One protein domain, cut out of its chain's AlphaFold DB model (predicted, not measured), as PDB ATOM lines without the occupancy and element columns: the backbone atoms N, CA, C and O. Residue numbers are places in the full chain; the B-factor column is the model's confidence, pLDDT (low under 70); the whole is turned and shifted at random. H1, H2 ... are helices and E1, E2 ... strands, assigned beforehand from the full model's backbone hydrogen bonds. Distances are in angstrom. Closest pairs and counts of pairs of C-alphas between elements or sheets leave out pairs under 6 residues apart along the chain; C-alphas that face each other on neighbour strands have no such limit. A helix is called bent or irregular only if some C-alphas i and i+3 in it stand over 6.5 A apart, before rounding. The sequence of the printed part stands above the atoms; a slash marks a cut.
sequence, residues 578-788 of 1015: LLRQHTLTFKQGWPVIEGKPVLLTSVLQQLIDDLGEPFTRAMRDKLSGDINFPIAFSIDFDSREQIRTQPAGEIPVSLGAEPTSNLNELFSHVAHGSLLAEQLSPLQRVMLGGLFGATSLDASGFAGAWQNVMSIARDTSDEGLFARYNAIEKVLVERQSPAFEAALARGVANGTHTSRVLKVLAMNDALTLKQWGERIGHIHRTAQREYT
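AT A GLANCE: This is residues 578 to 788 of the 1015 residues of an uncharacterized protein of Pseudomonas sp. HMWF005 (UniProt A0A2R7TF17). A body of crossed helices has a small three-stranded sheet at one end of its long axis. H5 sits in the middle; H1 and H2 are between it and the sheet, H3 is beside E2, and H4, H6, H7, H8, H9 and H10 make the other end. The printed part has 211 residues, in the order E1 E2 H1 H2 E3 H3 H4 H5 H6 H7 H8 H9 H10; the sheet, E2 E1 E3, is antiparallel. The class is mostly helix, and the whole is compact, with a radius of gyration of the C-alphas of 17.3 A and spans of 53 by 36 by 26 A.

IN THESE COORDINATES: E1, residues 583 to 587, begins at C-alpha 583 (217.527, 132.812, 132.981) and is 13.4 A long. E2 is residues 590 to 593, H1 601 to 611, H2 613 to 620, E3 625 to 628, H3 637 to 645 and H4 663 to 671. H5, residues 682 to 692, is 15.4 A long and begins at (203.720, 145.097, 136.205). H6, residues 699 to 715, is 23.6 A long and irregular, with C-alphas 701 and 704 7.1 A apart. H7, residues 720 to 735, is 23.3 A long; H8 is 738 to 746 and H9 755 to 764. H10, residues 769 to 788, is 28.7 A long and ends at (226.334, 179.654, 143.625).

HOW THE PARTS SIT: E1 and E2 form a hairpin, with N 592 and O 585 2.8 A apart; E1 and E3 have N 586 and O 625 at 2.8 A. E2, H1 H2 and E3 make a split strand-helix-strand unit, two strands of one sheet joined through helices and with another strand, E1, between them, and its crossover is left-handed. H2 is on the sheet at a height of 9.0 A. H3 is not on the sheet, but only just, with 4 pairs of C-alphas within 10 A. H5, the hub, touches H1, closest at C-alphas 601 and 686, 6.0 A, and H2, at 619 and 683, 5.1 A. It also touches H6, at 692 and 705, 4.8 A, and H7, at 691 and 732, 6.7 A. H6 touches H4 at C-alphas 713 and 671, 4.8 A. H8 touches H10 at 744 and 773, 4.2 A. H9 and H10 form a helical hairpin at a shallow tilt of 20 degrees, closest at 755 and 779, 5.0 A. O i to N i+4 pairs are within hydrogen-bond range throughout H1, H2, H3, H4, H5, H7, H9 and H10; H6 has 11 of 13 and H8 4 of 5.

THE WHOLE: The C-alphas farthest apart, Gly 595 and Thr 788, are 54.7 A apart. The printed part has no cut, and the link H3 to H4 is long, 17 residues. Mean pLDDT of the printed part is 88.3, under 70 at residues 648 to 649, 656 to 661 and 718 to 719.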
ATOM      1  N   LEU A 578     218.415 128.102 141.385       90.75
ATOM      2  CA  LEU A 578     219.770 128.585 141.691       90.75
ATOM      3  C   LEU A 578     220.772 128.218 140.588       90.75
ATOM      4  O   LEU A 578     221.711 128.968 140.341       90.75
ATOM      5  N   LEU A 579     220.553 127.092 139.903       91.00
ATOM      6  CA  LEU A 579     221.369 126.670 138.760       91.00
ATOM      7  C   LEU A 579     221.165 127.563 137.521       91.00
ATOM      8  O   LEU A 579     222.043 127.636 136.670       91.00
ATOM      9  N   ARG A 580     220.025 128.261 137.408       88.81
ATOM     10  CA  ARG A 580     219.699 129.155 136.282       88.81
ATOM     11  C   ARG A 580     220.093 130.604 136.579       88.81
ATOM     12  O   ARG A 580     219.235 131.464 136.728       88.81
ATOM     13  N   GLN A 581     221.390 130.887 136.637       86.69
ATOM     14  CA  GLN A 581     221.900 132.208 137.046       86.69
ATOM     15  C   GLN A 581     221.665 133.313 135.997       86.69
ATOM     16  O   GLN A 581     221.682 134.491 136.335       86.69
ATOM     17  N   HIS A 582     221.398 132.945 134.738       88.75
ATOM     18  CA  HIS A 582     221.181 133.871 133.618       88.75
ATOM     19  C   HIS A 582     219.762 133.839 133.041       88.75
ATOM     20  O   HIS A 582     219.471 134.585 132.109       88.75
ATOM     21  N   THR A 583     218.866 132.996 133.556       91.62
ATOM     22  CA  THR A 583     217.527 132.812 132.981       91.62
ATOM     23  C   THR A 583     216.455 132.941 134.052       91.62
ATOM     24  O   THR A 583     216.461 132.187 135.024       91.62
ATOM     25  N   LEU A 584     215.488 133.838 133.845       94.62
ATOM     26  CA  LEU A 584     214.273 133.915 134.663       94.62
ATOM     27  C   LEU A 584     213.052 133.555 133.827       94.62
ATOM     28  O   LEU A 584     212.883 134.038 132.707       94.62
ATOM     29  N   THR A 585     212.170 132.748 134.404       95.38
ATOM     30  CA  THR A 585     210.848 132.486 133.841       95.38
ATOM     31  C   THR A 585     209.902 133.614 134.230       95.38
ATOM     32  O   THR A 585     209.815 133.973 135.402       95.38
ATOM     33  N   PHE A 586     209.150 134.147 133.272       96.00
ATOM     34  CA  PHE A 586     208.111 135.147 133.505       96.00
ATOM     35  C   PHE A 586     206.716 134.575 133.257       96.00
ATOM     36  O   PHE A 586     206.506 133.725 132.388       96.00
ATOM     37  N   LYS A 587     205.734 135.096 133.989       94.19
ATOM     38  CA  LYS A 587     204.308 134.875 133.758       94.19
ATOM     39  C   LYS A 587     203.603 136.226 133.741       94.19
ATOM     40  O   LYS A 587     203.501 136.885 134.770       94.19
ATOM     41  N   GLN A 588     203.125 136.633 132.567       92.19
ATOM     42  CA  GLN A 588     202.429 137.908 132.344       92.19
ATOM     43  C   GLN A 588     203.225 139.129 132.847       92.19
ATOM     44  O   GLN A 588     202.668 140.053 133.431       92.19
ATOM     45  N   GLY A 589     204.544 139.121 132.643       92.94
ATOM     46  CA  GLY A 589     205.465 140.173 133.076       92.94
ATOM     47  C   GLY A 589     205.936 140.081 134.526       92.94
ATOM     48  O   GLY A 589     206.754 140.898 134.929       92.94
ATOM     49  N   TRP A 590     205.496 139.089 135.302       95.12
ATOM     50  CA  TRP A 590     206.004 138.842 136.655       95.12
ATOM     51  C   TRP A 590     207.045 137.718 136.639       95.12
ATOM     52  O   TRP A 590     206.731 136.640 136.126       95.12
ATOM     53  N   PRO A 591     208.262 137.916 137.180       95.88
ATOM     54  CA  PRO A 591     209.227 136.829 137.289       95.88
ATOM     55  C   PRO A 591     208.712 135.766 138.266       95.88
ATOM     56  O   PRO A 591     208.016 136.079 139.234       95.88
ATOM     57  N   VAL A 592     209.043 134.505 138.007       94.00
ATOM     58  CA  VAL A 592     208.634 133.345 138.803       94.00
ATOM     59  C   VAL A 592     209.858 132.755 139.486       94.00
ATOM     60  O   VAL A 592     210.802 132.328 138.825       94.00
ATOM     61  N   ILE A 593     209.837 132.728 140.816       93.00
ATOM     62  CA  ILE A 593     210.945 132.279 141.663       93.00
ATOM     63  C   ILE A 593     210.355 131.439 142.795       93.00
ATOM     64  O   ILE A 593     209.286 131.763 143.307       93.00
ATOM     65  N   GLU A 594     211.001 130.323 143.147       90.69
ATOM     66  CA  GLU A 594     210.446 129.342 144.104       90.69
ATOM     67  C   GLU A 594     209.034 128.862 143.701       90.69
ATOM     68  O   GLU A 594     208.140 128.687 144.529       90.69
ATOM     69  N   GLY A 595     208.799 128.720 142.390       88.94
ATOM     70  CA  GLY A 595     207.502 128.341 141.819       88.94
ATOM     71  C   GLY A 595     206.387 129.390 141.944       88.94
ATOM     72  O   GLY A 595     205.252 129.100 141.563       88.94
ATOM     73  N   LYS A 596     206.670 130.601 142.442       90.88
ATOM     74  CA  LYS A 596     205.669 131.655 142.656       90.88
ATOM     75  C   LYS A 596     205.999 132.934 141.879       90.88
ATOM     76  O   LYS A 596     207.170 133.296 141.783       90.88
ATOM     77  N   PRO A 597     204.995 133.657 141.346       93.44
ATOM     78  CA  PRO A 597     205.195 135.023 140.868       93.44
ATOM     79  C   PRO A 597     205.751 135.894 141.998       93.44
ATOM     80  O   PRO A 597     205.232 135.859 143.111       93.44
ATOM     81  N   VAL A 598     206.808 136.654 141.743       95.31
ATOM     82  CA  VAL A 598     207.397 137.545 142.749       95.31
ATOM     83  C   VAL A 598     206.541 138.797 142.854       95.31
ATOM     84  O   VAL A 598     206.420 139.525 141.875       95.31
ATOM     85  N   LEU A 599     205.976 139.063 144.034       95.00
ATOM     86  CA  LEU A 599     205.201 140.281 144.310       95.00
ATOM     87  C   LEU A 599     205.879 141.211 145.326       95.00
ATOM     88  O   LEU A 599     205.337 142.265 145.647       95.00
ATOM     89  N   LEU A 600     207.067 140.847 145.820       95.44
ATOM     90  CA  LEU A 600     207.837 141.662 146.758       95.44
ATOM     91  C   LEU A 600     208.456 142.862 146.043       95.44
ATOM     92  O   LEU A 600     209.295 142.712 145.150       95.44
ATOM     93  N   THR A 601     208.081 144.063 146.473       95.25
ATOM     94  CA  THR A 601     208.521 145.310 145.836       95.25
ATOM     95  C   THR A 601     210.036 145.508 145.918       95.25
ATOM     96  O   THR A 601     210.634 146.029 144.980       95.25
ATOM     97  N   SER A 602     210.673 145.104 147.024       94.00
ATOM     98  CA  SER A 602     212.128 145.219 147.213       94.00
ATOM     99  C   SER A 602     212.902 144.359 146.216       94.00
ATOM    100  O   SER A 602     213.787 144.869 145.535       94.00
ATOM    101  N   VAL A 603     212.518 143.086 146.077       95.81
ATOM    102  CA  VAL A 603     213.163 142.140 145.156       95.81
ATOM    103  C   VAL A 603     213.005 142.597 143.708       95.81
ATOM    104  O   VAL A 603     213.963 142.576 142.944       95.81
ATOM    105  N   LEU A 604     211.813 143.048 143.314       96.88
ATOM    106  CA  LEU A 604     211.581 143.502 141.941       96.88
ATOM    107  C   LEU A 604     212.351 144.783 141.615       96.88
ATOM    108  O   LEU A 604     212.881 144.897 140.517       96.88
ATOM    109  N   GLN A 605     212.450 145.730 142.553       95.75
ATOM    110  CA  GLN A 605     213.278 146.922 142.355       95.75
ATOM    111  C   GLN A 605     214.762 146.577 142.240       95.75
ATOM    112  O   GLN A 605     215.425 147.109 141.356       95.75
ATOM    113  N   GLN A 606     215.257 145.653 143.069       94.94
ATOM    114  CA  GLN A 606     216.621 145.148 142.948       94.94
ATOM    115  C   GLN A 606     216.859 144.528 141.565       94.94
ATOM    116  O   GLN A 606     217.812 144.894 140.893       94.94
ATOM    117  N   LEU A 607     215.974 143.641 141.099       95.88
ATOM    118  CA  LEU A 607     216.125 143.006 139.786       95.88
ATOM    119  C   LEU A 607     216.064 144.017 138.631       95.88
ATOM    120  O   LEU A 607     216.774 143.844 137.644       95.88
ATOM    121  N   ILE A 608     215.263 145.082 138.744       95.19
ATOM    122  CA  ILE A 608     215.258 146.182 137.765       95.19
ATOM    123  C   ILE A 608     216.607 146.909 137.761       95.19
ATOM    124  O   ILE A 608     217.151 147.160 136.685       95.19
ATOM    125  N   ASP A 609     217.152 147.218 138.938       92.50
ATOM    126  CA  ASP A 609     218.446 147.892 139.073       92.50
ATOM    127  C   ASP A 609     219.616 147.015 138.582       92.50
ATOM    128  O   ASP A 609     220.544 147.537 137.963       92.50
ATOM    129  N   ASP A 610     219.562 145.700 138.819       91.38
ATOM    130  CA  ASP A 610     220.638 144.753 138.502       91.38
ATOM    131  C   ASP A 610     220.606 144.285 137.032       91.38
ATOM    132  O   ASP A 610     221.657 144.113 136.411       91.38
ATOM    133  N   LEU A 611     219.416 144.078 136.449       92.56
ATOM    134  CA  LEU A 611     219.245 143.490 135.109       92.56
ATOM    135  C   LEU A 611     218.857 144.496 134.013       92.56
ATOM    136  O   LEU A 611     218.959 144.172 132.826       92.56
ATOM    137  N   GLY A 612     218.420 145.705 134.370       91.50
ATOM    138  CA  GLY A 612     218.202 146.816 133.440       91.50
ATOM    139  C   GLY A 612     217.084 146.607 132.405       91.50
ATOM    140  O   GLY A 612     216.012 146.068 132.696       91.50
ATOM    141  N   GLU A 613     217.306 147.093 131.174       91.31
ATOM    142  CA  GLU A 613     216.259 147.193 130.138       91.31
ATOM    143  C   GLU A 613     215.632 145.847 129.730       91.31
ATOM    144  O   GLU A 613     214.408 145.810 129.600       91.31
ATOM    145  N   PRO A 614     216.367 144.724 129.569       92.81
ATOM    146  CA  PRO A 614     215.737 143.437 129.263       92.81
ATOM    147  C   PRO A 614     214.682 143.018 130.296       92.81
ATOM    148  O   PRO A 614     213.601 142.555 129.926       92.81
ATOM    149  N   PHE A 615     214.959 143.231 131.587       95.50
ATOM    150  CA  PHE A 615     214.028 142.913 132.673       95.50
ATOM    151  C   PHE A 615     212.858 143.900 132.696       95.50
ATOM    152  O   PHE A 615     211.691 143.509 132.742       95.50
ATOM    153  N   THR A 616     213.170 145.191 132.574       93.38
ATOM    154  CA  THR A 616     212.186 146.278 132.520       93.38
ATOM    155  C   THR A 616     211.192 146.074 131.377       93.38
ATOM    156  O   THR A 616     209.982 146.216 131.567       93.38
ATOM    157  N   ARG A 617     211.676 145.676 130.196       92.62
ATOM    158  CA  ARG A 617     210.854 145.347 129.031       92.62
ATOM    159  C   ARG A 617     209.968 144.135 129.284       92.62
ATOM    160  O   ARG A 617     208.788 144.185 128.952       92.62
ATOM    161  N   ALA A 618     210.495 143.073 129.898       94.50
ATOM    162  CA  ALA A 618     209.701 141.892 130.234       94.50
ATOM    163  C   ALA A 618     208.481 142.243 131.097       94.50
ATOM    164  O   ALA A 618     207.367 141.792 130.815       94.50
ATOM    165  N   MET A 619     208.684 143.108 132.096       93.81
ATOM    166  CA  MET A 619     207.617 143.606 132.961       93.81
ATOM    167  C   MET A 619     206.656 144.557 132.237       93.81
ATOM    168  O   MET A 619     205.447 144.471 132.439       93.81
ATOM    169  N   ARG A 620     207.169 145.459 131.391       91.00
ATOM    170  CA  ARG A 620     206.374 146.450 130.644       91.00
ATOM    171  C   ARG A 620     205.466 145.795 129.602       91.00
ATOM    172  O   ARG A 620     204.265 146.051 129.579       91.00
ATOM    173  N   ASP A 621     206.041 144.905 128.798       90.69
ATOM    174  CA  ASP A 621     205.388 144.241 127.664       90.69
ATOM    175  C   ASP A 621     204.608 142.984 128.096       90.69
ATOM    176  O   ASP A 621     203.980 142.322 127.269       90.69
ATOM    177  N   LYS A 622     204.619 142.652 129.397       91.62
ATOM    178  CA  LYS A 622     203.911 141.506 129.995       91.62
ATOM    179  C   LYS A 622     204.342 140.158 129.406       91.62
ATOM    180  O   LYS A 622     203.523 139.255 129.210       91.62
ATOM    181  N   LEU A 623     205.639 140.017 129.138       93.62
ATOM    182  CA  LEU A 623     206.204 138.816 128.522       93.62
ATOM    183  C   LEU A 623     206.015 137.583 129.421       93.62
ATOM    184  O   LEU A 623     205.909 137.681 130.644       93.62
ATOM    185  N   SER A 624     205.945 136.406 128.804       95.00
ATOM    186  CA  SER A 624     205.858 135.117 129.500       95.00
ATOM    187  C   SER A 624     206.847 134.125 128.896       95.00
ATOM    188  O   SER A 624     207.140 134.208 127.705       95.00
ATOM    189  N   GLY A 625     207.313 133.171 129.699       95.62
ATOM    190  CA  GLY A 625     208.342 132.203 129.316       95.62
ATOM    191  C   GLY A 625     209.732 132.577 129.827       95.62
ATOM    192  O   GLY A 625     209.881 133.494 130.633       95.62
ATOM    193  N   ASP A 626     210.737 131.829 129.382       95.56
ATOM    194  CA  ASP A 626     212.121 131.992 129.822       95.56
ATOM    195  C   ASP A 626     212.792 133.162 129.090       95.56
ATOM    196  O   ASP A 626     212.761 133.253 127.862       95.56
ATOM    197  N   ILE A 627     213.406 134.060 129.860       94.19
ATOM    198  CA  ILE A 627     214.152 135.215 129.359       94.19
ATOM    199  C   ILE A 627     215.592 135.106 129.842       94.19
ATOM    200  O   ILE A 627     215.838 134.921 131.034       94.19
ATOM    201  N   ASN A 628     216.530 135.235 128.903       91.12
ATOM    202  CA  ASN A 628     217.962 135.176 129.165       91.12
ATOM    203  C   ASN A 628     218.546 136.576 129.356       91.12
ATOM    204  O   ASN A 628     218.236 137.499 128.600       91.12
ATOM    205  N   PHE A 629     219.442 136.700 130.328       89.69
ATOM    206  CA  PHE A 629     220.129 137.927 130.689       89.69
ATOM    207  C   PHE A 629     221.632 137.794 130.431       89.69
ATOM    208  O   PHE A 629     222.222 136.750 130.717       89.69
ATOM    209  N   PRO A 630     222.281 138.853 129.917       83.25
ATOM    210  CA  PRO A 630     223.723 138.841 129.689       83.25
ATOM    211  C   PRO A 630     224.522 138.807 130.999       83.25
ATOM    212  O   PRO A 630     225.668 138.381 130.996       83.25
ATOM    213  N   ILE A 631     223.927 139.238 132.111       84.12
ATOM    214  CA  ILE A 631     224.553 139.282 133.434       84.12
ATOM    215  C   ILE A 631     223.812 138.298 134.340       84.12
ATOM    216  O   ILE A 631     222.585 138.195 134.264       84.12
ATOM    217  N   ALA A 632     224.559 137.579 135.175       84.44
ATOM    218  CA  ALA A 632     223.978 136.692 136.171       84.44
ATOM    219  C   ALA A 632     223.231 137.504 137.238       84.44
ATOM    220  O   ALA A 632     223.762 138.491 137.745       84.44
ATOM    221  N   PHE A 633     222.029 137.075 137.617       87.94
ATOM    222  CA  PHE A 633     221.321 137.648 138.763       87.94
ATOM    223  C   PHE A 633     221.566 136.817 140.021       87.94
ATOM    224  O   PHE A 633     221.835 135.616 139.968       87.94
ATOM    225  N   SER A 634     221.416 137.460 141.175       86.19
ATOM    226  CA  SER A 634     221.450 136.797 142.473       86.19
ATOM    227  C   SER A 634     220.325 137.323 143.348       86.19
ATOM    228  O   SER A 634     220.016 138.512 143.337       86.19
ATOM    229  N   ILE A 635     219.707 136.421 144.101       91.75
ATOM    230  CA  ILE A 635     218.708 136.747 145.113       91.75
ATOM    231  C   ILE A 635     219.129 136.002 146.366       91.75
ATOM    232  O   ILE A 635     219.313 134.781 146.328       91.75
ATOM    233  N   ASP A 636     219.297 136.749 147.451       92.38
ATOM    234  CA  ASP A 636     219.722 136.194 148.727       92.38
ATOM    235  C   ASP A 636     218.693 135.199 149.288       92.38
ATOM    236  O   ASP A 636     217.529 135.142 148.874       92.38
ATOM    237  N   PHE A 637     219.141 134.376 150.233       94.44
ATOM    238  CA  PHE A 637     218.309 133.333 150.824       94.44
ATOM    239  C   PHE A 637     217.046 133.888 151.503       94.44
ATOM    240  O   PHE A 637     215.968 133.328 151.315       94.44
ATOM    241  N   ASP A 638     217.147 134.997 152.241       94.69
ATOM    242  CA  ASP A 638     216.014 135.566 152.976       94.69
ATOM    243  C   ASP A 638     214.936 136.089 152.021       94.69
ATOM    244  O   ASP A 638     213.750 135.832 152.217       94.69
ATOM    245  N   SER A 639     215.342 136.751 150.941       94.50
ATOM    246  CA  SER A 639     214.471 137.205 149.862       94.50
ATOM    247  C   SER A 639     213.769 136.024 149.181       94.50
ATOM    248  O   SER A 639     212.561 136.077 148.938       94.50
ATOM    249  N   ARG A 640     214.477 134.914 148.920       93.94
ATOM    250  CA  ARG A 640     213.855 133.689 148.378       93.94
ATOM    251  C   ARG A 640     212.865 133.060 149.357       93.94
ATOM    252  O   ARG A 640     211.780 132.660 148.941       93.94
ATOM    253  N   GLU A 641     213.183 133.028 150.648       93.88
ATOM    254  CA  GLU A 641     212.267 132.554 151.689       93.88
ATOM    255  C   GLU A 641     211.015 133.431 151.805       93.88
ATOM    256  O   GLU A 641     209.904 132.909 151.927       93.88
ATOM    257  N   GLN A 642     211.152 134.754 151.699       93.94
ATOM    258  CA  GLN A 642     210.007 135.667 151.654       93.94
ATOM    259  C   GLN A 642     209.123 135.386 150.432       93.94
ATOM    260  O   GLN A 642     207.904 135.311 150.565       93.94
ATOM    261  N   ILE A 643     209.708 135.149 149.252       93.62
ATOM    262  CA  ILE A 643     208.957 134.750 148.049       93.62
ATOM    263  C   ILE A 643     208.251 133.410 148.273       93.62
ATOM    264  O   ILE A 643     207.081 133.255 147.923       93.62
ATOM    265  N   ARG A 644     208.928 132.429 148.876       90.56
ATOM    266  CA  ARG A 644     208.365 131.098 149.129       90.56
ATOM    267  C   ARG A 644     207.221 131.140 150.139       90.56
ATOM    268  O   ARG A 644     206.237 130.420 149.970       90.56
ATOM    269  N   THR A 645     207.313 131.988 151.157       89.88
ATOM    270  CA  THR A 645     206.295 132.152 152.209       89.88
ATOM    271  C   THR A 645     205.214 133.170 151.863       89.88
ATOM    272  O   THR A 645     204.186 133.197 152.541       89.88
ATOM    273  N   GLN A 646     205.378 133.943 150.781       87.44
ATOM    274  CA  GLN A 646     204.350 134.877 150.328       87.44
ATOM    275  C   GLN A 646     203.012 134.131 150.137       87.44
ATOM    276  O   GLN A 646     203.015 132.991 149.635       87.44
ATOM    277  N   PRO A 647     201.870 134.732 150.520       81.69
ATOM    278  CA  PRO A 647     200.560 134.138 150.284       81.69
ATOM    279  C   PRO A 647     200.395 133.745 148.815       81.69
ATOM    280  O   PRO A 647     200.997 134.360 147.936       81.69
ATOM    281  N   ALA A 648     199.588 132.722 148.527       68.00
ATOM    282  CA  ALA A 648     199.218 132.405 147.150       68.00
ATOM    283  C   ALA A 648     198.340 133.542 146.594       68.00
ATOM    284  O   ALA A 648     197.116 133.476 146.635       68.00
ATOM    285  N   GLY A 649     198.980 134.625 146.164       63.66
ATOM    286  CA  GLY A 649     198.339 135.770 145.545       63.66
ATOM    287  C   GLY A 649     198.108 135.483 144.073       63.66
ATOM    288  O   GLY A 649     199.011 135.027 143.366       63.66
ATOM    289  N   GLU A 650     196.896 135.750 143.603       76.06
ATOM    290  CA  GLU A 650     196.656 135.838 142.171       76.06
ATOM    291  C   GLU A 650     197.530 136.945 141.585       76.06
ATOM    292  O   GLU A 650     197.748 137.989 142.208       76.06
ATOM    293  N   ILE A 651     198.049 136.701 140.382       86.44
ATOM    294  CA  ILE A 651     198.800 137.719 139.659       86.44
ATOM    295  C   ILE A 651     197.897 138.950 139.507       86.44
ATOM    296  O   ILE A 651     196.786 138.815 138.990       86.44
ATOM    297  N   PRO A 652     198.372 140.139 139.916       88.56
ATOM    298  CA  PRO A 652     197.811 141.418 139.524       88.56
ATOM    299  C   PRO A 652     197.204 141.456 138.123       88.56
ATOM    300  O   PRO A 652     197.914 141.294 137.129       88.56
ATOM    301  N   VAL A 653     195.904 141.745 138.037       85.81
ATOM    302  CA  VAL A 653     195.254 141.991 136.747       85.81
ATOM    303  C   VAL A 653     195.909 143.207 136.078       85.81
ATOM    304  O   VAL A 653     196.131 144.228 136.726       85.81
ATOM    305  N   SER A 654     196.229 143.068 134.787       85.38
ATOM    306  CA  SER A 654     196.804 144.120 133.939       85.38
ATOM    307  C   SER A 654     196.079 144.165 132.582       85.38
ATOM    308  O   SER A 654     196.540 143.618 131.567       85.38
ATOM    309  N   LEU A 655     194.886 144.766 132.582       79.75
ATOM    310  CA  LEU A 655     194.021 144.972 131.419       79.75
ATOM    311  C   LEU A 655     194.668 146.002 130.488       79.75
ATOM    312  O   LEU A 655     194.888 147.126 130.912       79.75
ATOM    313  N   GLY A 656     194.990 145.586 129.253       62.44
ATOM    314  CA  GLY A 656     195.570 146.388 128.158       62.44
ATOM    315  C   GLY A 656     195.847 147.857 128.490       62.44
ATOM    316  O   GLY A 656     194.953 148.683 128.361       62.44
ATOM    317  N   ALA A 657     197.073 148.159 128.925       52.59
ATOM    318  CA  ALA A 657     197.475 149.522 129.236       52.59
ATOM    319  C   ALA A 657     197.471 150.357 127.950       52.59
ATOM    320  O   ALA A 657     198.126 149.976 126.975       52.59
ATOM    321  N   GLU A 658     196.801 151.510 127.952       53.94
ATOM    322  CA  GLU A 658     197.274 152.600 127.100       53.94
ATOM    323  C   GLU A 658     198.704 152.915 127.562       53.94
ATOM    324  O   GLU A 658     198.928 153.099 128.765       53.94
ATOM    325  N   PRO A 659     199.709 152.882 126.671       57.91
ATOM    326  CA  PRO A 659     201.076 153.154 127.071       57.91
ATOM    327  C   PRO A 659     201.173 154.620 127.486       57.91
ATOM    328  O   PRO A 659     201.299 155.500 126.643       57.91
ATOM    329  N   THR A 660     201.146 154.888 128.792       66.25
ATOM    330  CA  THR A 660     201.592 156.185 129.300       66.25
ATOM    331  C   THR A 660     203.075 156.291 128.963       66.25
ATOM    332  O   THR A 660     203.872 155.466 129.419       66.25
ATOM    333  N   SER A 661     203.451 157.275 128.160       69.31
ATOM    334  CA  SER A 661     204.830 157.490 127.726       69.31
ATOM    335  C   SER A 661     205.750 157.903 128.879       69.31
ATOM    336  O   SER A 661     206.962 157.732 128.777       69.31
ATOM    337  N   ASN A 662     205.188 158.431 129.975       86.38
ATOM    338  CA  ASN A 662     205.919 158.863 131.162       86.38
ATOM    339  C   ASN A 662     205.057 158.901 132.442       86.38
ATOM    340  O   ASN A 662     203.829 158.795 132.397       86.38
ATOM    341  N   LEU A 663     205.710 159.101 133.595       89.38
ATOM    342  CA  LEU A 663     205.052 159.196 134.899       89.38
ATOM    343  C   LEU A 663     204.118 160.413 134.989       89.38
ATOM    344  O   LEU A 663     203.031 160.307 135.547       89.38
ATOM    345  N   ASN A 664     204.493 161.564 134.424       89.69
ATOM    346  CA  ASN A 664     203.626 162.746 134.448       89.69
ATOM    347  C   ASN A 664     202.294 162.518 133.705       89.69
ATOM    348  O   ASN A 664     201.239 162.912 134.198       89.69
ATOM    349  N   GLU A 665     202.324 161.859 132.551       89.00
ATOM    350  CA  GLU A 665     201.131 161.455 131.803       89.00
ATOM    351  C   GLU A 665     200.276 160.467 132.607       89.00
ATOM    352  O   GLU A 665     199.063 160.650 132.702       89.00
ATOM    353  N   LEU A 666     200.904 159.497 133.282       90.81
ATOM    354  CA  LEU A 666     200.212 158.570 134.182       90.81
ATOM    355  C   LEU A 666     199.403 159.317 135.250       90.81
ATOM    356  O   LEU A 666     198.202 159.081 135.378       90.81
ATOM    357  N   PHE A 667     200.017 160.260 135.973       91.31
ATOM    358  CA  PHE A 667     199.308 161.062 136.980       91.31
ATOM    359  C   PHE A 667     198.174 161.898 136.369       91.31
ATOM    360  O   PHE A 667     197.125 162.041 136.996       91.31
ATOM    361  N   SER A 668     198.335 162.407 135.142       89.56
ATOM    362  CA  SER A 668     197.240 163.083 134.434       89.56
ATOM    363  C   SER A 668     196.060 162.146 134.184       89.56
ATOM    364  O   SER A 668     194.932 162.521 134.484       89.56
ATOM    365  N   HIS A 669     196.283 160.933 133.675       89.56
ATOM    366  CA  HIS A 669     195.189 159.989 133.426       89.56
ATOM    367  C   HIS A 669     194.487 159.543 134.711       89.56
ATOM    368  O   HIS A 669     193.261 159.426 134.729       89.56
ATOM    369  N   VAL A 670     195.236 159.356 135.802       91.56
ATOM    370  CA  VAL A 670     194.648 159.051 137.116       91.56
ATOM    371  C   VAL A 670     193.769 160.206 137.601       91.56
ATOM    372  O   VAL A 670     192.643 159.968 138.028       91.56
ATOM    373  N   ALA A 671     194.232 161.455 137.480       89.88
ATOM    374  CA  ALA A 671     193.465 162.633 137.896       89.88
ATOM    375  C   ALA A 671     192.129 162.771 137.141       89.88
ATOM    376  O   ALA A 671     191.123 163.157 137.730       89.88
ATOM    377  N   HIS A 672     192.106 162.414 135.851       87.88
ATOM    378  CA  HIS A 672     190.899 162.432 135.014       87.88
ATOM    379  C   HIS A 672     190.044 161.158 135.143       87.88
ATOM    380  O   HIS A 672     189.024 161.037 134.464       87.88
ATOM    381  N   GLY A 673     190.450 160.195 135.978       86.56
ATOM    382  CA  GLY A 673     189.752 158.921 136.157       86.56
ATOM    383  C   GLY A 673     189.810 157.987 134.942       86.56
ATOM    384  O   GLY A 673     189.025 157.046 134.869       86.56
ATOM    385  N   SER A 674     190.715 158.229 133.987       87.19
ATOM    386  CA  SER A 674     190.852 157.424 132.766       87.19
ATOM    387  C   SER A 674     191.838 156.258 132.905       87.19
ATOM    388  O   SER A 674     191.980 155.482 131.964       87.19
ATOM    389  N   LEU A 675     192.536 156.141 134.042       88.75
ATOM    390  CA  LEU A 675     193.447 155.035 134.350       88.75
ATOM    391  C   LEU A 675     193.142 154.442 135.732       88.75
ATOM    392  O   LEU A 675     193.222 155.134 136.747       88.75
ATOM    393  N   LEU A 676     192.834 153.147 135.755       89.88
ATOM    394  CA  LEU A 676     192.557 152.350 136.949       89.88
ATOM    395  C   LEU A 676     193.762 151.477 137.335       89.88
ATOM    396  O   LEU A 676     194.636 151.194 136.513       89.88
ATOM    397  N   ALA A 677     193.798 151.005 138.584       90.00
ATOM    398  CA  ALA A 677     194.895 150.180 139.095       90.00
ATOM    399  C   ALA A 677     195.074 148.877 138.293       90.00
ATOM    400  O   ALA A 677     196.196 148.427 138.068       90.00
ATOM    401  N   GLU A 678     193.972 148.290 137.824       88.94
ATOM    402  CA  GLU A 678     193.929 147.057 137.035       88.94
ATOM    403  C   GLU A 678     194.447 147.244 135.606       88.94
ATOM    404  O   GLU A 678     194.616 146.262 134.889       88.94
ATOM    405  N   GLN A 679     194.682 148.483 135.167       89.94
ATOM    406  CA  GLN A 679     195.246 148.802 133.854       89.94
ATOM    407  C   GLN A 679     196.760 149.047 133.909       89.94
ATOM    408  O   GLN A 679     197.401 149.194 132.868       89.94
ATOM    409  N   LEU A 680     197.359 149.066 135.104       90.88
ATOM    410  CA  LEU A 680     198.800 149.237 135.258       90.88
ATOM    411  C   LEU A 680     199.554 148.012 134.734       90.88
ATOM    412  O   LEU A 680     199.204 146.863 135.014       90.88
ATOM    413  N   SER A 681     200.645 148.250 134.012       90.75
ATOM    414  CA  SER A 681     201.650 147.220 133.743       90.75
ATOM    415  C   SER A 681     202.332 146.778 135.049       90.75
ATOM    416  O   SER A 681     202.434 147.571 135.996       90.75
ATOM    417  N   PRO A 682     202.869 145.545 135.103       93.31
ATOM    418  CA  PRO A 682     203.720 145.097 136.205       93.31
ATOM    419  C   PRO A 682     204.820 146.109 136.544       93.31
ATOM    420  O   PRO A 682     205.014 146.428 137.714       93.31
ATOM    421  N   LEU A 683     205.481 146.683 135.528       93.50
ATOM    422  CA  LEU A 683     206.524 147.690 135.725       93.50
ATOM    423  C   LEU A 683     205.995 148.923 136.472       93.50
ATOM    424  O   LEU A 683     206.555 149.301 137.497       93.50
ATOM    425  N   GLN A 684     204.903 149.531 135.994       92.12
ATOM    426  CA  GLN A 684     204.304 150.706 136.645       92.12
ATOM    427  C   GLN A 684     203.918 150.400 138.094       92.12
ATOM    428  O   GLN A 684     204.148 151.221 138.980       92.12
ATOM    429  N   ARG A 685     203.389 149.201 138.353       93.50
ATOM    430  CA  ARG A 685     203.018 148.777 139.703       93.50
ATOM    431  C   ARG A 685     204.231 148.678 140.632       93.50
ATOM    432  O   ARG A 685     204.150 149.150 141.763       93.50
ATOM    433  N   VAL A 686     205.359 148.145 140.151       95.38
ATOM    434  CA  VAL A 686     206.622 148.115 140.912       95.38
ATOM    435  C   VAL A 686     207.139 149.522 141.189       95.38
ATOM    436  O   VAL A 686     207.493 149.812 142.331       95.38
ATOM    437  N   MET A 687     207.152 150.407 140.185       93.50
ATOM    438  CA  MET A 687     207.640 151.782 140.354       93.50
ATOM    439  C   MET A 687     206.808 152.538 141.393       93.50
ATOM    440  O   MET A 687     207.345 153.041 142.376       93.50
ATOM    441  N   LEU A 688     205.481 152.554 141.233       94.62
ATOM    442  CA  LEU A 688     204.576 153.244 142.154       94.62
ATOM    443  C   LEU A 688     204.606 152.614 143.553       94.62
ATOM    444  O   LEU A 688     204.646 153.330 144.552       94.62
ATOM    445  N   GLY A 689     204.647 151.283 143.644       95.12
ATOM    446  CA  GLY A 689     204.757 150.582 144.922       95.12
ATOM    447  C   GLY A 689     206.061 150.912 145.647       95.12
ATOM    448  O   GLY A 689     206.058 151.129 146.857       95.12
ATOM    449  N   GLY A 690     207.162 151.034 144.902       94.19
ATOM    450  CA  GLY A 690     208.456 151.454 145.424       94.19
ATOM    451  C   GLY A 690     208.439 152.863 145.999       94.19
ATOM    452  O   GLY A 690     208.913 153.053 147.123       94.19
ATOM    453  N   LEU A 691     207.840 153.818 145.281       92.50
ATOM    454  CA  LEU A 691     207.701 155.208 145.726       92.50
ATOM    455  C   LEU A 691     206.863 155.313 146.997       92.50
ATOM    456  O   LEU A 691     207.302 155.876 148.000       92.50
ATOM    457  N   PHE A 692     205.685 154.694 146.981       94.06
ATOM    458  CA  PHE A 692     204.672 154.875 148.019       94.06
ATOM    459  C   PHE A 692     204.666 153.778 149.090       94.06
ATOM    460  O   PHE A 692     203.739 153.703 149.890       94.06
ATOM    461  N   GLY A 693     205.712 152.952 149.139       91.94
ATOM    462  CA  GLY A 693     205.998 152.067 150.269       91.94
ATOM    463  C   GLY A 693     205.159 150.800 150.360       91.94
ATOM    464  O   GLY A 693     205.048 150.236 151.444       91.94
ATOM    465  N   ALA A 694     204.623 150.314 149.240       94.69
ATOM    466  CA  ALA A 694     204.019 148.987 149.196       94.69
ATOM    467  C   ALA A 694     205.097 147.914 149.410       94.69
ATOM    468  O   ALA A 694     206.094 147.874 148.687       94.69
ATOM    469  N   THR A 695     204.900 147.025 150.380       92.75
ATOM    470  CA  THR A 695     205.790 145.875 150.621       92.75
ATOM    471  C   THR A 695     205.489 144.716 149.669       92.75
ATOM    472  O   THR A 695     206.411 144.057 149.190       92.75
ATOM    473  N   SER A 696     204.206 144.518 149.351       93.19
ATOM    474  CA  SER A 696     203.696 143.561 148.365       93.19
ATOM    475  C   SER A 696     202.897 144.286 147.287       93.19
ATOM    476  O   SER A 696     202.237 145.293 147.549       93.19
ATOM    477  N   LEU A 697     202.930 143.741 146.076       93.88
ATOM    478  CA  LEU A 697     202.215 144.245 144.911       93.88
ATOM    479  C   LEU A 697     200.973 143.417 144.572       93.88
ATOM    480  O   LEU A 697     200.436 143.572 143.481       93.88
ATOM    481  N   ASP A 698     200.474 142.573 145.476       91.88
ATOM    482  CA  ASP A 698     199.099 142.067 145.372       91.88
ATOM    483  C   ASP A 698     198.063 143.199 145.565       91.88
ATOM    484  O   ASP A 698     198.407 144.343 145.883       91.88
ATOM    485  N   ALA A 699     196.781 142.921 145.290       89.25
ATOM    486  CA  ALA A 699     195.705 143.919 145.359       89.25
ATOM    487  C   ALA A 699     195.615 144.627 146.724       89.25
ATOM    488  O   ALA A 699     195.430 145.840 146.763       89.25
ATOM    489  N   SER A 700     195.793 143.889 147.822       89.94
ATOM    490  CA  SER A 700     195.711 144.426 149.182       89.94
ATOM    491  C   SER A 700     196.963 145.234 149.531       89.94
ATOM    492  O   SER A 700     196.865 146.391 149.940       89.94
ATOM    493  N   GLY A 701     198.150 144.669 149.285       91.56
ATOM    494  CA  GLY A 701     199.438 145.309 149.567       91.56
ATOM    495  C   GLY A 701     199.669 146.598 148.776       91.56
ATOM    496  O   GLY A 701     200.267 147.544 149.290       91.56
ATOM    497  N   PHE A 702     199.138 146.680 147.553       94.81
ATOM    498  CA  PHE A 702     199.266 147.862 146.699       94.81
ATOM    499  C   PHE A 702     198.208 148.943 146.966       94.81
ATOM    500  O   PHE A 702     198.390 150.083 146.540       94.81
ATOM    501  N   ALA A 703     197.111 148.630 147.665       94.19
ATOM    502  CA  ALA A 703     195.977 149.543 147.809       94.19
ATOM    503  C   ALA A 703     196.375 150.895 148.425       94.19
ATOM    504  O   ALA A 703     195.995 151.942 147.904       94.19
ATOM    505  N   GLY A 704     197.189 150.889 149.487       95.31
ATOM    506  CA  GLY A 704     197.675 152.120 150.121       95.31
ATOM    507  C   GLY A 704     198.547 152.968 149.191       95.31
ATOM    508  O   GLY A 704     198.364 154.181 149.102       95.31
ATOM    509  N   ALA A 705     199.438 152.328 148.425       95.50
ATOM    510  CA  ALA A 705     200.248 153.018 147.423       95.50
ATOM    511  C   ALA A 705     199.376 153.646 146.327       95.50
ATOM    512  O   ALA A 705     199.599 154.793 145.949       95.50
ATOM    513  N   TRP A 706     198.346 152.935 145.863       95.94
ATOM    514  CA  TRP A 706     197.411 153.461 144.869       95.94
ATOM    515  C   TRP A 706     196.591 154.650 145.385       95.94
ATOM    516  O   TRP A 706     196.404 155.622 144.657       95.94
ATOM    517  N   GLN A 707     196.157 154.630 146.649       95.81
ATOM    518  CA  GLN A 707     195.478 155.778 147.267       95.81
ATOM    519  C   GLN A 707     196.371 157.026 147.293       95.81
ATOM    520  O   GLN A 707     195.907 158.114 146.952       95.81
ATOM    521  N   ASN A 708     197.661 156.872 147.608       94.50
ATOM    522  CA  ASN A 708     198.620 157.980 147.559       94.50
ATOM    523  C   ASN A 708     198.791 158.532 146.136       94.50
ATOM    524  O   ASN A 708     198.807 159.749 145.948       94.50
ATOM    525  N   VAL A 709     198.849 157.654 145.125       94.94
ATOM    526  CA  VAL A 709     198.883 158.063 143.709       94.94
ATOM    527  C   VAL A 709     197.644 158.880 143.351       94.94
ATOM    528  O   VAL A 709     197.781 159.957 142.774       94.94
ATOM    529  N   MET A 710     196.449 158.410 143.723       94.69
ATOM    530  CA  MET A 710     195.195 159.121 143.451       94.69
ATOM    531  C   MET A 710     195.124 160.477 144.160       94.69
ATOM    532  O   MET A 710     194.683 161.446 143.542       94.69
ATOM    533  N   SER A 711     195.581 160.574 145.416       92.44
ATOM    534  CA  SER A 711     195.617 161.855 146.137       92.44
ATOM    535  C   SER A 711     196.531 162.845 145.429       92.44
ATOM    536  O   SER A 711     196.073 163.907 145.031       92.44
ATOM    537  N   ILE A 712     197.788 162.472 145.161       91.25
ATOM    538  CA  ILE A 712     198.739 163.364 144.481       91.25
ATOM    539  C   ILE A 712     198.224 163.752 143.091       91.25
ATOM    540  O   ILE A 712     198.314 164.918 142.715       91.25
ATOM    541  N   ALA A 713     197.658 162.809 142.331       91.00
ATOM    542  CA  ALA A 713     197.091 163.082 141.012       91.00
ATOM    543  C   ALA A 713     195.979 164.139 141.071       91.00
ATOM    544  O   ALA A 713     195.997 165.091 140.291       91.00
ATOM    545  N   ARG A 714     195.041 163.989 142.013       89.00
ATOM    546  CA  ARG A 714     193.928 164.921 142.217       89.00
ATOM    547  C   ARG A 714     194.409 166.278 142.722       89.00
ATOM    548  O   ARG A 714     193.975 167.301 142.210       89.00
ATOM    549  N   ASP A 715     195.308 166.286 143.699       83.88
ATOM    550  CA  ASP A 715     195.725 167.505 144.392       83.88
ATOM    551  C   ASP A 715     196.652 168.377 143.514       83.88
ATOM    552  O   ASP A 715     196.799 169.568 143.759       83.88
ATOM    553  N   THR A 716     197.227 167.813 142.443       83.81
ATOM    554  CA  THR A 716     198.139 168.511 141.512       83.81
ATOM    555  C   THR A 716     197.598 168.633 140.080       83.81
ATOM    556  O   THR A 716     198.346 169.008 139.170       83.81
ATOM    557  N   SER A 717     196.320 168.307 139.835       79.62
ATOM    558  CA  SER A 717     195.742 168.251 138.479       79.62
ATOM    559  C   SER A 717     195.883 169.566 137.708       79.62
ATOM    560  O   SER A 717     196.180 169.544 136.514       79.62
ATOM    561  N   ASP A 718     195.744 170.691 138.411       69.75
ATOM    562  CA  ASP A 718     195.725 172.040 137.836       69.75
ATOM    563  C   ASP A 718     197.087 172.757 137.908       69.75
ATOM    564  O   ASP A 718     197.241 173.840 137.347       69.75
ATOM    565  N   GLU A 719     198.074 172.175 138.600       67.06
ATOM    566  CA  GLU A 719     199.366 172.814 138.916       67.06
ATOM    567  C   GLU A 719     200.547 172.235 138.104       67.06
ATOM    568  O   GLU A 719     201.649 172.787 138.076       67.06
ATOM    569  N   GLY A 720     200.317 171.137 137.374       75.12
ATOM    570  CA  GLY A 720     201.244 170.606 136.371       75.12
ATOM    571  C   GLY A 720     202.416 169.771 136.916       75.12
ATOM    572  O   GLY A 720     202.407 169.259 138.034       75.12
ATOM    573  N   LEU A 721     203.442 169.581 136.075       84.88
ATOM    574  CA  LEU A 721     204.528 168.606 136.290       84.88
ATOM    575  C   LEU A 721     205.364 168.877 137.550       84.88
ATOM    576  O   LEU A 721     205.735 167.939 138.254       84.88
ATOM    577  N   PHE A 722     205.693 170.139 137.832       79.94
ATOM    578  CA  PHE A 722     206.580 170.475 138.952       79.94
ATOM    579  C   PHE A 722     205.888 170.321 140.308       79.94
ATOM    580  O   PHE A 722     206.532 169.871 141.253       79.94
ATOM    581  N   ALA A 723     204.582 170.597 140.387       78.12
ATOM    582  CA  ALA A 723     203.784 170.315 141.579       78.12
ATOM    583  C   ALA A 723     203.778 168.810 141.897       78.12
ATOM    584  O   ALA A 723     204.060 168.412 143.026       78.12
ATOM    585  N   ARG A 724     203.588 167.962 140.874       86.69
ATOM    586  CA  ARG A 724     203.674 166.494 141.003       86.69
ATOM    587  C   ARG A 724     205.041 166.024 141.471       86.69
ATOM    588  O   ARG A 724     205.122 165.228 142.401       86.69
ATOM    589  N   TYR A 725     206.110 166.524 140.851       89.19
ATOM    590  CA  TYR A 725     207.474 166.198 141.264       89.19
ATOM    591  C   TYR A 725     207.706 166.556 142.738       89.19
ATOM    592  O   TYR A 725     208.191 165.723 143.498       89.19
ATOM    593  N   ASN A 726     207.328 167.769 143.154       82.69
ATOM    594  CA  ASN A 726     207.520 168.236 144.527       82.69
ATOM    595  C   ASN A 726     206.711 167.395 145.529       82.69
ATOM    596  O   ASN A 726     207.219 167.079 146.604       82.69
ATOM    597  N   ALA A 727     205.483 167.001 145.175       85.75
ATOM    598  CA  ALA A 727     204.656 166.120 145.997       85.75
ATOM    599  C   ALA A 727     205.288 164.727 146.162       85.75
ATOM    600  O   ALA A 727     205.346 164.206 147.274       85.75
ATOM    601  N   ILE A 728     205.827 164.144 145.082       90.81
ATOM    602  CA  ILE A 728     206.546 162.860 145.135       90.81
ATOM    603  C   ILE A 728     207.807 162.990 145.992       90.81
ATOM    604  O   ILE A 728     208.006 162.196 146.908       90.81
ATOM    605  N   GLU A 729     208.644 163.997 145.734       89.50
ATOM    606  CA  GLU A 729     209.865 164.249 146.505       89.50
ATOM    607  C   GLU A 729     209.562 164.378 148.002       89.50
ATOM    608  O   GLU A 729     210.246 163.763 148.817       89.50
ATOM    609  N   LYS A 730     208.518 165.134 148.367       85.00
ATOM    610  CA  LYS A 730     208.079 165.296 149.757       85.00
ATOM    611  C   LYS A 730     207.773 163.950 150.408       85.00
ATOM    612  O   LYS A 730     208.350 163.650 151.447       85.00
ATOM    613  N   VAL A 731     206.952 163.117 149.765       88.69
ATOM    614  CA  VAL A 731     206.610 161.784 150.289       88.69
ATOM    615  C   VAL A 731     207.855 160.914 150.475       88.69
ATOM    616  O   VAL A 731     207.974 160.204 151.474       88.69
ATOM    617  N   LEU A 732     208.803 160.966 149.536       90.38
ATOM    618  CA  LEU A 732     210.038 160.185 149.625       90.38
ATOM    619  C   LEU A 732     210.931 160.637 150.787       90.38
ATOM    620  O   LEU A 732     211.437 159.789 151.522       90.38
ATOM    621  N   VAL A 733     211.078 161.953 150.972       85.12
ATOM    622  CA  VAL A 733     211.858 162.550 152.067       85.12
ATOM    623  C   VAL A 733     211.205 162.292 153.424       85.12
ATOM    624  O   VAL A 733     211.898 161.943 154.372       85.12
ATOM    625  N   GLU A 734     209.881 162.405 153.536       85.31
ATOM    626  CA  GLU A 734     209.150 162.141 154.787       85.31
ATOM    627  C   GLU A 734     209.216 160.668 155.199       85.31
ATOM    628  O   GLU A 734     209.268 160.349 156.385       85.31
ATOM    629  N   ARG A 735     209.250 159.755 154.222       85.94
ATOM    630  CA  ARG A 735     209.325 158.314 154.479       85.94
ATOM    631  C   ARG A 735     210.692 157.858 154.999       85.94
ATOM    632  O   ARG A 735     210.751 156.807 155.634       85.94
ATOM    633  N   GLN A 736     211.775 158.585 154.703       83.25
ATOM    634  CA  GLN A 736     213.141 158.305 155.182       83.25
ATOM    635  C   GLN A 736     213.582 156.837 155.019       83.25
ATOM    636  O   GLN A 736     214.178 156.228 155.910       83.25
ATOM    637  N   SER A 737     213.267 156.220 153.874       86.88
ATOM    638  CA  SER A 737     213.689 154.837 153.614       86.88
ATOM    639  C   SER A 737     215.223 154.747 153.567       86.88
ATOM    640  O   SER A 737     215.832 155.509 152.812       86.88
ATOM    641  N   PRO A 738     215.875 153.784 154.251       87.06
ATOM    642  CA  PRO A 738     217.336 153.667 154.245       87.06
ATOM    643  C   PRO A 738     217.950 153.580 152.839       87.06
ATOM    644  O   PRO A 738     218.992 154.176 152.572       87.06
ATOM    645  N   ALA A 739     217.284 152.874 151.917       84.62
ATOM    646  CA  ALA A 739     217.729 152.753 150.527       84.62
ATOM    647  C   ALA A 739     217.652 154.086 149.767       84.62
ATOM    648  O   ALA A 739     218.522 154.378 148.946       84.62
ATOM    649  N   PHE A 740     216.631 154.899 150.058       90.81
ATOM    650  CA  PHE A 740     216.468 156.229 149.480       90.81
ATOM    651  C   PHE A 740     217.528 157.194 150.018       90.81
ATOM    652  O   PHE A 740     218.198 157.839 149.222       90.81
ATOM    653  N   GLU A 741     217.750 157.234 151.333       89.44
ATOM    654  CA  GLU A 741     218.738 158.126 151.959       89.44
ATOM    655  C   GLU A 741     220.170 157.823 151.499       89.44
ATOM    656  O   GLU A 741     220.934 158.719 151.123       89.44
ATOM    657  N   ALA A 742     220.534 156.538 151.440       88.88
ATOM    658  CA  ALA A 742     221.843 156.123 150.943       88.88
ATOM    659  C   ALA A 742     222.056 156.508 149.468       88.88
ATOM    660  O   ALA A 742     223.161 156.890 149.080       88.88
ATOM    661  N   ALA A 743     221.009 156.414 148.646       89.88
ATOM    662  CA  ALA A 743     221.019 156.835 147.250       89.88
ATOM    663  C   ALA A 743     221.068 158.367 147.099       89.88
ATOM    664  O   ALA A 743     221.858 158.895 146.314       89.88
ATOM    665  N   LEU A 744     220.290 159.085 147.911       89.12
ATOM    666  CA  LEU A 744     220.252 160.543 147.981       89.12
ATOM    667  C   LEU A 744     221.639 161.119 148.260       89.12
ATOM    668  O   LEU A 744     222.059 162.070 147.596       89.12
ATOM    669  N   ALA A 745     222.407 160.501 149.157       85.75
ATOM    670  CA  ALA A 745     223.769 160.923 149.465       85.75
ATOM    671  C   ALA A 745     224.735 160.836 148.262       85.75
ATOM    672  O   ALA A 745     225.665 161.639 148.178       85.75
ATOM    673  N   ARG A 746     224.507 159.935 147.294       85.94
ATOM    674  CA  ARG A 746     225.445 159.633 146.188       85.94
ATOM    675  C   ARG A 746     225.396 160.572 144.993       85.94
ATOM    676  O   ARG A 746     226.310 160.536 144.173       85.94
ATOM    677  N   GLY A 747     224.346 161.375 144.849       77.56
ATOM    678  CA  GLY A 747     224.233 162.263 143.692       77.56
ATOM    679  C   GLY A 747     225.440 163.209 143.541       77.56
ATOM    680  O   GLY A 747     226.232 163.461 144.448       77.56
ATOM    681  N   VAL A 748     225.581 163.784 142.360       82.44
ATOM    682  CA  VAL A 748     226.640 164.750 142.031       82.44
ATOM    683  C   VAL A 748     226.019 165.884 141.221       82.44
ATOM    684  O   VAL A 748     225.063 165.661 140.481       82.44
ATOM    685  N   ALA A 749     226.512 167.117 141.345       79.12
ATOM    686  CA  ALA A 749     225.991 168.216 140.532       79.12
ATOM    687  C   ALA A 749     226.166 167.908 139.035       79.12
ATOM    688  O   ALA A 749     227.268 167.591 138.585       79.12
ATOM    689  N   ASN A 750     225.095 168.031 138.256       79.44
ATOM    690  CA  ASN A 750     225.140 167.842 136.816       79.44
ATOM    691  C   ASN A 750     225.817 169.058 136.149       79.44
ATOM    692  O   ASN A 750     225.682 170.199 136.601       79.44
ATOM    693  N   GLY A 751     226.621 168.811 135.113       73.31
ATOM    694  CA  GLY A 751     227.334 169.859 134.376       73.31
ATOM    695  C   GLY A 751     226.633 170.352 133.113       73.31
ATOM    696  O   GLY A 751     227.012 171.406 132.613       73.31
ATOM    697  N   THR A 752     225.651 169.610 132.603       80.88
ATOM    698  CA  THR A 752     225.031 169.832 131.290       80.88
ATOM    699  C   THR A 752     223.591 170.324 131.397       80.88
ATOM    700  O   THR A 752     223.206 171.242 130.675       80.88
ATOM    701  N   HIS A 753     222.795 169.748 132.298       83.62
ATOM    702  CA  HIS A 753     221.383 170.082 132.476       83.62
ATOM    703  C   HIS A 753     221.143 170.957 133.702       83.62
ATOM    704  O   HIS A 753     221.869 170.873 134.692       83.62
ATOM    705  N   THR A 754     220.086 171.770 133.635       82.56
ATOM    706  CA  THR A 754     219.622 172.538 134.789       82.56
ATOM    707  C   THR A 754     218.835 171.673 135.765       82.56
ATOM    708  O   THR A 754     218.273 170.649 135.367       82.56
ATOM    709  N   SER A 755     218.729 172.097 137.027       83.94
ATOM    710  CA  SER A 755     217.887 171.418 138.031       83.94
ATOM    711  C   SER A 755     216.454 171.205 137.522       83.94
ATOM    712  O   SER A 755     215.914 170.104 137.616       83.94
ATOM    713  N   ARG A 756     215.876 172.212 136.855       81.81
ATOM    714  CA  ARG A 756     214.559 172.139 136.205       81.81
ATOM    715  C   ARG A 756     214.469 171.035 135.147       81.81
ATOM    716  O   ARG A 756     213.500 170.282 135.131       81.81
ATOM    717  N   VAL A 757     215.451 170.940 134.246       85.44
ATOM    718  CA  VAL A 757     215.465 169.892 133.207       85.44
ATOM    719  C   VAL A 757     215.576 168.512 133.849       85.44
ATOM    720  O   VAL A 757     214.879 167.590 133.438       85.44
ATOM    721  N   LEU A 758     216.385 168.378 134.900       88.81
ATOM    722  CA  LEU A 758     216.517 167.124 135.636       88.81
ATOM    723  C   LEU A 758     215.209 166.701 136.331       88.81
ATOM    724  O   LEU A 758     214.909 165.510 136.327       88.81
ATOM    725  N   LYS A 759     214.404 167.639 136.855       89.44
ATOM    726  CA  LYS A 759     213.051 167.345 137.377       89.44
ATOM    727  C   LYS A 759     212.116 166.812 136.289       89.44
ATOM    728  O   LYS A 759     211.404 165.841 136.519       89.44
ATOM    729  N   VAL A 760     212.150 167.403 135.092       88.62
ATOM    730  CA  VAL A 760     211.372 166.909 133.940       88.62
ATOM    731  C   VAL A 760     211.808 165.496 133.560       88.62
ATOM    732  O   VAL A 760     210.963 164.624 133.397       88.62
ATOM    733  N   LEU A 761     213.117 165.243 133.481       89.81
ATOM    734  CA  LEU A 761     213.640 163.911 133.171       89.81
ATOM    735  C   LEU A 761     213.260 162.881 134.245       89.81
ATOM    736  O   LEU A 761     212.904 161.759 133.909       89.81
ATOM    737  N   ALA A 762     213.264 163.259 135.527       91.19
ATOM    738  CA  ALA A 762     212.800 162.393 136.613       91.19
ATOM    739  C   ALA A 762     211.327 161.976 136.457       91.19
ATOM    740  O   ALA A 762     210.975 160.851 136.783       91.19
ATOM    741  N   MET A 763     210.483 162.865 135.926       91.69
ATOM    742  CA  MET A 763     209.071 162.583 135.644       91.69
ATOM    743  C   MET A 763     208.844 161.856 134.309       91.69
ATOM    744  O   MET A 763     207.727 161.404 134.054       91.69
ATOM    745  N   ASN A 764     209.876 161.747 133.469       87.88
ATOM    746  CA  ASN A 764     209.827 161.007 132.210       87.88
ATOM    747  C   ASN A 764     210.184 159.528 132.375       87.88
ATOM    748  O   ASN A 764     209.585 158.680 131.720       87.88
ATOM    749  N   ASP A 765     211.119 159.226 133.273       80.88
ATOM    750  CA  ASP A 765     211.674 157.888 133.429       80.88
ATOM    751  C   ASP A 765     210.884 157.035 134.442       80.88
ATOM    752  O   ASP A 765     210.381 157.518 135.458       80.88
ATOM    753  N   ALA A 766     210.815 155.726 134.190       83.62
ATOM    754  CA  ALA A 766     210.330 154.744 135.158       83.62
ATOM    755  C   ALA A 766     211.471 154.378 136.121       83.62
ATOM    756  O   ALA A 766     212.264 153.487 135.828       83.62
ATOM    757  N   LEU A 767     211.576 155.108 137.235       91.00
ATOM    758  CA  LEU A 767     212.694 154.993 138.174       91.00
ATOM    759  C   LEU A 767     212.345 154.167 139.425       91.00
ATOM    760  O   LEU A 767     211.280 154.349 140.024       91.00
ATOM    761  N   THR A 768     213.280 153.325 139.875       94.12
ATOM    762  CA  THR A 768     213.215 152.651 141.188       94.12
ATOM    763  C   THR A 768     213.384 153.654 142.338       94.12
ATOM    764  O   THR A 768     213.831 154.784 142.139       94.12
ATOM    765  N   LEU A 769     213.071 153.260 143.578       94.19
ATOM    766  CA  LEU A 769     213.254 154.101 144.772       94.19
ATOM    767  C   LEU A 769     214.710 154.562 144.931       94.19
ATOM    768  O   LEU A 769     214.966 155.715 145.278       94.19
ATOM    769  N   LYS A 770     215.662 153.666 144.647       93.69
ATOM    770  CA  LYS A 770     217.095 153.972 144.650       93.69
ATOM    771  C   LYS A 770     217.426 155.016 143.583       93.69
ATOM    772  O   LYS A 770     218.043 156.032 143.892       93.69
ATOM    773  N   GLN A 771     216.969 154.812 142.351       92.94
ATOM    774  CA  GLN A 771     217.203 155.751 141.253       92.94
ATOM    775  C   GLN A 771     216.554 157.121 141.510       92.94
ATOM    776  O   GLN A 771     217.141 158.150 141.175       92.94
ATOM    777  N   TRP A 772     215.388 157.166 142.164       93.81
ATOM    778  CA  TRP A 772     214.774 158.412 142.631       93.81
ATOM    779  C   TRP A 772     215.634 159.135 143.664       93.81
ATOM    780  O   TRP A 772     215.835 160.342 143.528       93.81
ATOM    781  N   GLY A 773     216.182 158.417 144.650       92.50
ATOM    782  CA  GLY A 773     217.135 158.978 145.611       92.50
ATOM    783  C   GLY A 773     218.344 159.594 144.911       92.50
ATOM    784  O   GLY A 773     218.640 160.772 145.107       92.50
ATOM    785  N   GLU A 774     218.984 158.851 144.005       92.81
ATOM    786  CA  GLU A 774     220.122 159.351 143.223       92.81
ATOM    787  C   GLU A 774     219.732 160.590 142.395       92.81
ATOM    788  O   GLU A 774     220.420 161.614 142.440       92.81
ATOM    789  N   ARG A 775     218.595 160.547 141.685       91.62
ATOM    790  CA  ARG A 775     218.094 161.635 140.828       91.62
ATOM    791  C   ARG A 775     217.774 162.902 141.620       91.62
ATOM    792  O   ARG A 775     218.209 163.979 141.212       91.62
ATOM    793  N   ILE A 776     217.072 162.789 142.747       90.94
ATOM    794  CA  ILE A 776     216.805 163.910 143.663       90.94
ATOM    795  C   ILE A 776     218.130 164.465 144.190       90.94
ATOM    796  O   ILE A 776     218.372 165.671 144.139       90.94
ATOM    797  N   GLY A 777     219.058 163.585 144.566       89.50
ATOM    798  CA  GLY A 777     220.389 163.975 145.004       89.50
ATOM    799  C   GLY A 777     221.174 164.750 143.936       89.50
ATOM    800  O   GLY A 777     221.894 165.697 144.272       89.50
ATOM    801  N   HIS A 778     221.071 164.366 142.663       90.50
ATOM    802  CA  HIS A 778     221.640 165.115 141.541       90.50
ATOM    803  C   HIS A 778     220.966 166.485 141.382       90.50
ATOM    804  O   HIS A 778     221.658 167.484 141.176       90.50
ATOM    805  N   ILE A 779     219.637 166.547 141.500       88.25
ATOM    806  CA  ILE A 779     218.847 167.782 141.386       88.25
ATOM    807  C   ILE A 779     219.243 168.778 142.476       88.25
ATOM    808  O   ILE A 779     219.604 169.901 142.133       88.25
ATOM    809  N   HIS A 780     219.296 168.362 143.745       85.69
ATOM    810  CA  HIS A 780     219.685 169.220 144.875       85.69
ATOM    811  C   HIS A 780     221.071 169.837 144.683       85.69
ATOM    812  O   HIS A 780     221.244 171.051 144.774       85.69
ATOM    813  N   ARG A 781     222.074 169.019 144.340       84.94
ATOM    814  CA  ARG A 781     223.444 169.515 144.109       84.94
ATOM    815  C   ARG A 781     223.562 170.391 142.869       84.94
ATOM    816  O   ARG A 781     224.367 171.321 142.855       84.94
ATOM    817  N   THR A 782     222.774 170.115 141.832       86.81
ATOM    818  CA  THR A 782     222.724 170.962 140.635       86.81
ATOM    819  C   THR A 782     222.099 172.312 140.966       86.81
ATOM    820  O   THR A 782     222.698 173.332 140.640       86.81
ATOM    821  N   ALA A 783     220.980 172.334 141.692       79.75
ATOM    822  CA  ALA A 783     220.330 173.560 142.146       79.75
ATOM    823  C   ALA A 783     221.269 174.404 143.028       79.75
ATOM    824  O   ALA A 783     221.436 175.600 142.789       79.75
ATOM    825  N   GLN A 784     222.000 173.772 143.955       78.25
ATOM    826  CA  GLN A 784     223.004 174.458 144.777       78.25
ATOM    827  C   GLN A 784     224.122 175.099 143.940       78.25
ATOM    828  O   GLN A 784     224.572 176.227 144.189       78.25
ATOM    829  N   ARG A 785     224.595 174.379 142.918       80.88
ATOM    830  CA  ARG A 785     225.616 174.881 141.993       80.88
ATOM    831  C   ARG A 785     225.084 176.036 141.147       80.88
ATOM    832  O   ARG A 785     225.795 177.028 140.958       80.88
ATOM    833  N   GLU A 786     223.873 175.914 140.616       79.12
ATOM    834  CA  GLU A 786     223.207 176.964 139.842       79.12
ATOM    835  C   GLU A 786     223.070 178.234 140.664       79.12
ATOM    836  O   GLU A 786     223.469 179.294 140.189       79.12
ATOM    837  N   TYR A 787     222.635 178.122 141.915       75.00
ATOM    838  CA  TYR A 787     222.589 179.249 142.835       75.00
ATOM    839  C   TYR A 787     223.964 179.914 142.993       75.00
ATOM    840  O   TYR A 787     224.134 181.104 142.703       75.00
ATOM    841  N   THR A 788     224.981 179.132 143.368       73.06
ATOM    842  CA  THR A 788     226.334 179.654 143.625       73.06
ATOM    843  C   THR A 788     226.906 180.369 142.398       73.06
ATOM    844  O   THR A 788     227.585 181.391 142.503       73.06
TER     845      THR A 788